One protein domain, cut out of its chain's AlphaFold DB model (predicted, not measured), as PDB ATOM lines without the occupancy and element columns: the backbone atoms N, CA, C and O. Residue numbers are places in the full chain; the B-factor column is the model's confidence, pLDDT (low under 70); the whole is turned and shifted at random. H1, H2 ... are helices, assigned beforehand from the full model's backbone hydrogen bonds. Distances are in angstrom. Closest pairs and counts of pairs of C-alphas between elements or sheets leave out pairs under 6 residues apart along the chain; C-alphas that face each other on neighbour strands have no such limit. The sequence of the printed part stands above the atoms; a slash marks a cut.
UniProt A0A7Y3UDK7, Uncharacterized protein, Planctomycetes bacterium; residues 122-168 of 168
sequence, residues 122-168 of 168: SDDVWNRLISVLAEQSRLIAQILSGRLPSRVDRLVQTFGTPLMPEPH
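This is residues 122 to 168 of the 168 residues of an uncharacterized protein of Planctomycetes bacterium (UniProt A0A7Y3UDK7). Three helices follow one another round a loose U: H1 makes one arm, H2 stands across the closed end, and H3 comes back as the second arm, running opposite ways to H1. After H3 the last stretch, residues 159 to 168, turns back beside H3 and then runs outward from the helices as an extended tail, which adds to the length of the whole. The printed part has 47 residues with three named helices, in the order H1, H2, H3, and no named strand; the class is all helix, with 29 residues in the helices. It is only just compact, close to loose, with a radius of gyration of the C-alphas of 11.1 A, and the C-alphas span 34 by 21 by 14 A, an elongated outline.

H1, residues 123 to 134, comes first, and a tight link of 2 residues leads to H2, residues 137 to 144. H1 and H2 only just touch, with 3 pairs of C-alphas within 8 A, and only at the corner by their link; H1 does so with residues 133 to 134 alone. Their closest C-alphas are those of Leu 133 and Ile 140, 6.6 A apart. H1 and H2 run opposite ways at a steep tilt of 63 degrees. A tight link of 5 residues leads on to H3, residues 150 to 158. H2 and H3 are close but not clearly touching; their closest C-alphas, those of Leu 139 and Val 152, are 8.0 A apart. Their lines are about perpendicular, at 78 degrees. H3 is near H1, close but not clearly touching, with the C-alphas of Leu 129 and Val 156 the closest at 7.0 A. H1 and H3 run opposite ways at a steep tilt of 39 degrees. In H1, H2 and H3 every O i to N i+4 pair is within hydrogen-bond range.

H1, from Asp 123 to Ala 134, is the longest helix by residues and measures 16.2 A from first to last C-alpha; it begins with C-alpha 123 at (-36.987, -22.967, -13.566). H2, from Ser 137 to Leu 144, measures 10.5 A, with C-alpha 137 at (-34.054, -38.137, 1.850). H3, from Ser 150 to Thr 158, measures 13.0 A and ends with C-alpha 158 at (-23.400, -30.453, -12.865).

The two C-alphas farthest apart are those of Ser 137 and His 168, at 35.2 A, while the first and last printed C-alphas, those of Ser 122 and His 168, are 20.9 A apart. The printed part has no cut, and His 168 is the chain's last residue. Both links between the helices are tight. The mean pLDDT of the printed part is 83.8; residues 165 to 168 are under 70.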
ATOM      1  N   SER A 122     -32.512 -20.986 -13.768       88.19
ATOM      2  CA  SER A 122     -33.751 -21.157 -14.528       88.19
ATOM      3  C   SER A 122     -34.675 -22.178 -13.862       88.19
ATOM      4  O   SER A 122     -34.214 -23.103 -13.185       88.19
ATOM      5  N   ASP A 123     -35.980 -22.052 -14.110       90.50
ATOM      6  CA  ASP A 123     -36.987 -22.967 -13.566       90.50
ATOM      7  C   ASP A 123     -36.716 -24.428 -13.960       90.50
ATOM      8  O   ASP A 123     -36.883 -25.332 -13.146       90.50
ATOM      9  N   ASP A 124     -36.221 -24.677 -15.178       91.19
ATOM     10  CA  ASP A 124     -35.862 -26.023 -15.643       91.19
ATOM     11  C   ASP A 124     -34.744 -26.650 -14.804       91.19
ATOM     12  O   ASP A 124     -34.834 -27.806 -14.375       91.19
ATOM     13  N   VAL A 125     -33.682 -25.880 -14.543       88.88
ATOM     14  CA  VAL A 125     -32.552 -26.346 -13.734       88.88
ATOM     15  C   VAL A 125     -32.991 -26.540 -12.284       88.88
ATOM     16  O   VAL A 125     -32.642 -27.547 -11.662       88.88
ATOM     17  N   TRP A 126     -33.817 -25.630 -11.769       90.06
ATOM     18  CA  TRP A 126     -34.378 -25.709 -10.426       90.06
ATOM     19  C   TRP A 126     -35.250 -26.958 -10.230       90.06
ATOM     20  O   TRP A 126     -35.049 -27.720  -9.280       90.06
ATOM     21  N   ASN A 127     -36.156 -27.238 -11.167       91.62
ATOM     22  CA  ASN A 127     -37.021 -28.421 -11.140       91.62
ATOM     23  C   ASN A 127     -36.214 -29.723 -11.204       91.62
ATOM     24  O   ASN A 127     -36.501 -30.688 -10.483       91.62
ATOM     25  N   ARG A 128     -35.158 -29.754 -12.024       90.06
ATOM     26  CA  ARG A 128     -34.258 -30.907 -12.112       90.06
ATOM     27  C   ARG A 128     -33.479 -31.122 -10.814       90.06
ATOM     28  O   ARG A 128     -33.366 -32.260 -10.358       90.06
ATOM     29  N   LEU A 129     -32.995 -30.047 -10.191       88.88
ATOM     30  CA  LEU A 129     -32.322 -30.105  -8.895       88.88
ATOM     31  C   LEU A 129     -33.249 -30.668  -7.811       88.88
ATOM     32  O   LEU A 129     -32.853 -31.589  -7.097       88.88
ATOM     33  N   ILE A 130     -34.484 -30.162  -7.715       89.88
ATOM     34  CA  ILE A 130     -35.484 -30.652  -6.754       89.88
ATOM     35  C   ILE A 130     -35.754 -32.141  -6.965       89.88
ATOM     36  O   ILE A 130     -35.779 -32.889  -5.990       89.88
ATOM     37  N   SER A 131     -35.897 -32.582  -8.216       90.75
ATOM     38  CA  SER A 131     -36.153 -33.991  -8.540       90.75
ATOM     39  C   SER A 131     -35.031 -34.904  -8.028       90.75
ATOM     40  O   SER A 131     -35.297 -35.899  -7.360       90.75
ATOM     41  N   VAL A 132     -33.766 -34.523  -8.236       90.31
ATOM     42  CA  VAL A 132     -32.607 -35.293  -7.742       90.31
ATOM     43  C   VAL A 132     -32.494 -35.252  -6.215       90.31
ATOM     44  O   VAL A 132     -32.102 -36.238  -5.588       90.31
ATOM     45  N   LEU A 133     -32.820 -34.118  -5.589       88.56
ATOM     46  CA  LEU A 133     -32.822 -34.001  -4.130       88.56
ATOM     47  C   LEU A 133     -33.939 -34.837  -3.490       88.56
ATOM     48  O   LEU A 133     -33.706 -35.415  -2.429       88.56
ATOM     49  N   ALA A 134     -35.104 -34.945  -4.138       89.12
ATOM     50  CA  ALA A 134     -36.247 -35.746  -3.691       89.12
ATOM     51  C   ALA A 134     -35.907 -37.236  -3.541       89.12
ATOM     52  O   ALA A 134     -36.373 -37.884  -2.607       89.12
ATOM     53  N   GLU A 135     -35.022 -37.760  -4.388       91.06
ATOM     54  CA  GLU A 135     -34.525 -39.138  -4.299       91.06
ATOM     55  C   GLU A 135     -33.554 -39.356  -3.120       91.06
ATOM     56  O   GLU A 135     -33.242 -40.489  -2.753       91.06
ATOM     57  N   GLN A 136     -33.066 -38.280  -2.490       89.31
ATOM     58  CA  GLN A 136     -32.045 -38.318  -1.442       89.31
ATOM     59  C   GLN A 136     -32.575 -37.745  -0.123       89.31
ATOM     60  O   GLN A 136     -32.161 -36.674   0.329       89.31
ATOM     61  N   SER A 137     -33.431 -38.508   0.562       88.38
ATOM     62  CA  SER A 137     -34.054 -38.137   1.850       88.38
ATOM     63  C   SER A 137     -33.066 -37.592   2.896       88.38
ATOM     64  O   SER A 137     -33.358 -36.624   3.600       88.38
ATOM     65  N   ARG A 138     -31.845 -38.145   2.954       88.88
ATOM     66  CA  ARG A 138     -30.766 -37.672   3.840       88.88
ATOM     67  C   ARG A 138     -30.297 -36.246   3.523       88.88
ATOM     68  O   ARG A 138     -29.880 -35.536   4.441       88.88
ATOM     69  N   LEU A 139     -30.283 -35.830   2.255       87.62
ATOM     70  CA  LEU A 139     -29.914 -34.461   1.884       87.62
ATOM     71  C   LEU A 139     -31.024 -33.483   2.258       87.62
ATOM     72  O   LEU A 139     -30.730 -32.460   2.870       87.62
ATOM     73  N   ILE A 140     -32.281 -33.828   1.977       89.31
ATOM     74  CA  ILE A 140     -33.430 -32.992   2.342       89.31
ATOM     75  C   ILE A 140     -33.481 -32.775   3.854       89.31
ATOM     76  O   ILE A 140     -33.580 -31.636   4.299       89.31
ATOM     77  N   ALA A 141     -33.328 -33.833   4.653       90.56
ATOM     78  CA  ALA A 141     -33.310 -33.713   6.111       90.56
ATOM     79  C   ALA A 141     -32.202 -32.767   6.612       90.56
ATOM     80  O   ALA A 141     -32.403 -32.021   7.568       90.56
ATOM     81  N   GLN A 142     -31.036 -32.757   5.955       88.06
ATOM     82  CA  GLN A 142     -29.970 -31.809   6.282       88.06
ATOM     83  C   GLN A 142     -30.360 -30.373   5.921       88.06
ATOM     84  O   GLN A 142     -30.219 -29.497   6.774       88.06
ATOM     85  N   ILE A 143     -30.911 -30.145   4.726       86.75
ATOM     86  CA  ILE A 143     -31.352 -28.814   4.276       86.75
ATOM     87  C   ILE A 143     -32.428 -28.262   5.214       86.75
ATOM     88  O   ILE A 143     -32.317 -27.129   5.670       86.75
ATOM     89  N   LEU A 144     -33.413 -29.086   5.576       87.12
ATOM     90  CA  LEU A 144     -34.462 -28.722   6.531       87.12
ATOM     91  C   LEU A 144     -33.910 -28.455   7.938       87.12
ATOM     92  O   LEU A 144     -34.471 -27.651   8.670       87.12
ATOM     93  N   SER A 145     -32.781 -29.072   8.302       87.31
ATOM     94  CA  SER A 145     -32.044 -28.746   9.532       87.31
ATOM     95  C   SER A 145     -31.181 -27.478   9.425       87.31
ATOM     96  O   SER A 145     -30.358 -27.231  10.303       87.31
ATOM     97  N   GLY A 146     -31.304 -26.706   8.341       82.75
ATOM     98  CA  GLY A 146     -30.506 -25.502   8.091       82.75
ATOM     99  C   GLY A 146     -29.078 -25.782   7.618       82.75
ATOM    100  O   GLY A 146     -28.245 -24.880   7.605       82.75
ATOM    101  N   ARG A 147     -28.764 -27.024   7.229       83.00
ATOM    102  CA  ARG A 147     -27.432 -27.426   6.760       83.00
ATOM    103  C   ARG A 147     -27.475 -27.725   5.274       83.00
ATOM    104  O   ARG A 147     -28.147 -28.659   4.858       83.00
ATOM    105  N   LEU A 148     -26.704 -26.994   4.476       83.75
ATOM    106  CA  LEU A 148     -26.598 -27.232   3.037       83.75
ATOM    107  C   LEU A 148     -25.383 -28.140   2.740       83.75
ATOM    108  O   LEU A 148     -24.239 -27.680   2.846       83.75
ATOM    109  N   PRO A 149     -25.572 -29.430   2.396       84.00
ATOM    110  CA  PRO A 149     -24.463 -30.376   2.245       84.00
ATOM    111  C   PRO A 149     -23.595 -30.068   1.021       84.00
ATOM    112  O   PRO A 149     -24.119 -29.699  -0.025       84.00
ATOM    113  N   SER A 150     -22.285 -30.330   1.091       81.94
ATOM    114  CA  SER A 150     -21.347 -30.126  -0.036       81.94
ATOM    115  C   SER A 150     -21.692 -30.935  -1.292       81.94
ATOM    116  O   SER A 150     -21.306 -30.597  -2.409       81.94
ATOM    117  N   ARG A 151     -22.460 -32.020  -1.131       85.12
ATOM    118  CA  ARG A 151     -22.999 -32.791  -2.255       85.12
ATOM    119  C   ARG A 151     -23.970 -31.968  -3.107       85.12
ATOM    120  O   ARG A 151     -24.007 -32.189  -4.310       85.12
ATOM    121  N   VAL A 152     -24.708 -31.031  -2.506       85.44
ATOM    122  CA  VAL A 152     -25.622 -30.140  -3.233       85.44
ATOM    123  C   VAL A 152     -24.834 -29.196  -4.134       85.44
ATOM    124  O   VAL A 152     -25.197 -29.059  -5.295       85.44
ATOM    125  N   ASP A 153     -23.710 -28.644  -3.666       82.56
ATOM    126  CA  ASP A 153     -22.869 -27.766  -4.496       82.56
ATOM    127  C   ASP A 153     -22.416 -28.478  -5.781       82.56
ATOM    128  O   ASP A 153     -22.544 -27.930  -6.874       82.56
ATOM    129  N   ARG A 154     -21.974 -29.740  -5.672       83.56
ATOM    130  CA  ARG A 154     -21.582 -30.559  -6.835       83.56
ATOM    131  C   ARG A 154     -22.742 -30.855  -7.785       83.56
ATOM    132  O   ARG A 154     -22.552 -30.844  -8.999       83.56
ATOM    133  N   LEU A 155     -23.933 -31.134  -7.251       85.25
ATOM    134  CA  LEU A 155     -25.124 -31.356  -8.076       85.25
ATOM    135  C   LEU A 155     -25.452 -30.111  -8.902       85.25
ATOM    136  O   LEU A 155     -25.654 -30.211 -10.106       85.25
ATOM    137  N   VAL A 156     -25.428 -28.942  -8.268       83.19
ATOM    138  CA  VAL A 156     -25.766 -27.667  -8.905       83.19
ATOM    139  C   VAL A 156     -24.725 -27.283  -9.970       83.19
ATOM    140  O   VAL A 156     -25.102 -26.936 -11.088       83.19
ATOM    141  N   GLN A 157     -23.432 -27.524  -9.710       83.56
ATOM    142  CA  GLN A 157     -22.369 -27.396 -10.722       83.56
ATOM    143  C   GLN A 157     -22.582 -28.305 -11.944       83.56
ATOM    144  O   GLN A 157     -22.318 -27.892 -13.070       83.56
ATOM    145  N   THR A 158     -23.110 -29.520 -11.755       84.06
ATOM    146  CA  THR A 158     -23.400 -30.453 -12.865       84.06
ATOM    147  C   THR A 158     -24.502 -29.916 -13.789       84.06
ATOM    148  O   THR A 158     -24.576 -30.296 -14.955       84.06
ATOM    149  N   PHE A 159     -25.341 -29.002 -13.295       82.06
ATOM    150  CA  PHE A 159     -26.356 -28.313 -14.088       82.06
ATOM    151  C   PHE A 159     -25.888 -26.968 -14.666       82.06
ATOM    152  O   PHE A 159     -26.702 -26.214 -15.193       82.06
ATOM    153  N   GLY A 160     -24.590 -26.658 -14.588       75.19
ATOM    154  CA  GLY A 160     -23.998 -25.476 -15.222       75.19
ATOM    155  C   GLY A 160     -24.294 -24.153 -14.517       75.19
ATOM    156  O   GLY A 160     -24.031 -23.095 -15.074       75.19
ATOM    157  N   THR A 161     -24.838 -24.191 -13.300       74.50
ATOM    158  CA  THR A 161     -25.068 -22.995 -12.482       74.50
ATOM    159  C   THR A 161     -24.354 -23.213 -11.156       74.50
ATOM    160  O   THR A 161     -24.819 -24.040 -10.389       74.50
ATOM    161  N   PRO A 162     -23.218 -22.573 -10.848       75.31
ATOM    162  CA  PRO A 162     -22.629 -22.689  -9.520       75.31
ATOM    163  C   PRO A 162     -23.531 -21.996  -8.484       75.31
ATOM    164  O   PRO A 162     -24.129 -20.959  -8.757       75.31
ATOM    165  N   LEU A 163     -23.653 -22.570  -7.279       77.94
ATOM    166  CA  LEU A 163     -24.419 -21.936  -6.190       77.94
ATOM    167  C   LEU A 163     -23.756 -20.656  -5.687       77.94
ATOM    168  O   LEU A 163     -24.439 -19.770  -5.180       77.94
ATOM    169  N   MET A 164     -22.428 -20.605  -5.760       77.06
ATOM    170  CA  MET A 164     -21.640 -19.452  -5.354       77.06
ATOM    171  C   MET A 164     -21.208 -18.681  -6.598       77.06
ATOM    172  O   MET A 164     -20.908 -19.308  -7.614       77.06
ATOM    173  N   PRO A 165     -21.161 -17.346  -6.522       69.06
ATOM    174  CA  PRO A 165     -20.544 -16.555  -7.574       69.06
ATOM    175  C   PRO A 165     -19.061 -16.929  -7.703       69.06
ATOM    176  O   PRO A 165     -18.372 -17.141  -6.701       69.06
ATOM    177  N   GLU A 166     -18.584 -17.020  -8.939       67.44
ATOM    178  CA  GLU A 166     -17.168 -17.214  -9.246       67.44
ATOM    179  C   GLU A 166     -16.538 -15.839  -9.534       67.44
ATOM    180  O   GLU A 166     -17.222 -14.981 -10.103       67.44
ATOM    181  N   PRO A 167     -15.276 -15.593  -9.136       59.44
ATOM    182  CA  PRO A 167     -14.544 -14.402  -9.566       59.44
ATOM    183  C   PRO A 167     -14.475 -14.356 -11.101       59.44
ATOM    184  O   PRO A 167     -14.272 -15.399 -11.727       59.44
ATOM    185  N   HIS A 168     -14.675 -13.175 -11.688       52.22
ATOM    186  CA  HIS A 168     -14.548 -12.960 -13.133       52.22
ATOM    187  C   HIS A 168     -13.087 -12.862 -13.581       52.22
ATOM    188  O   HIS A 168     -12.247 -12.402 -12.778       52.22
TER     189      HIS A 168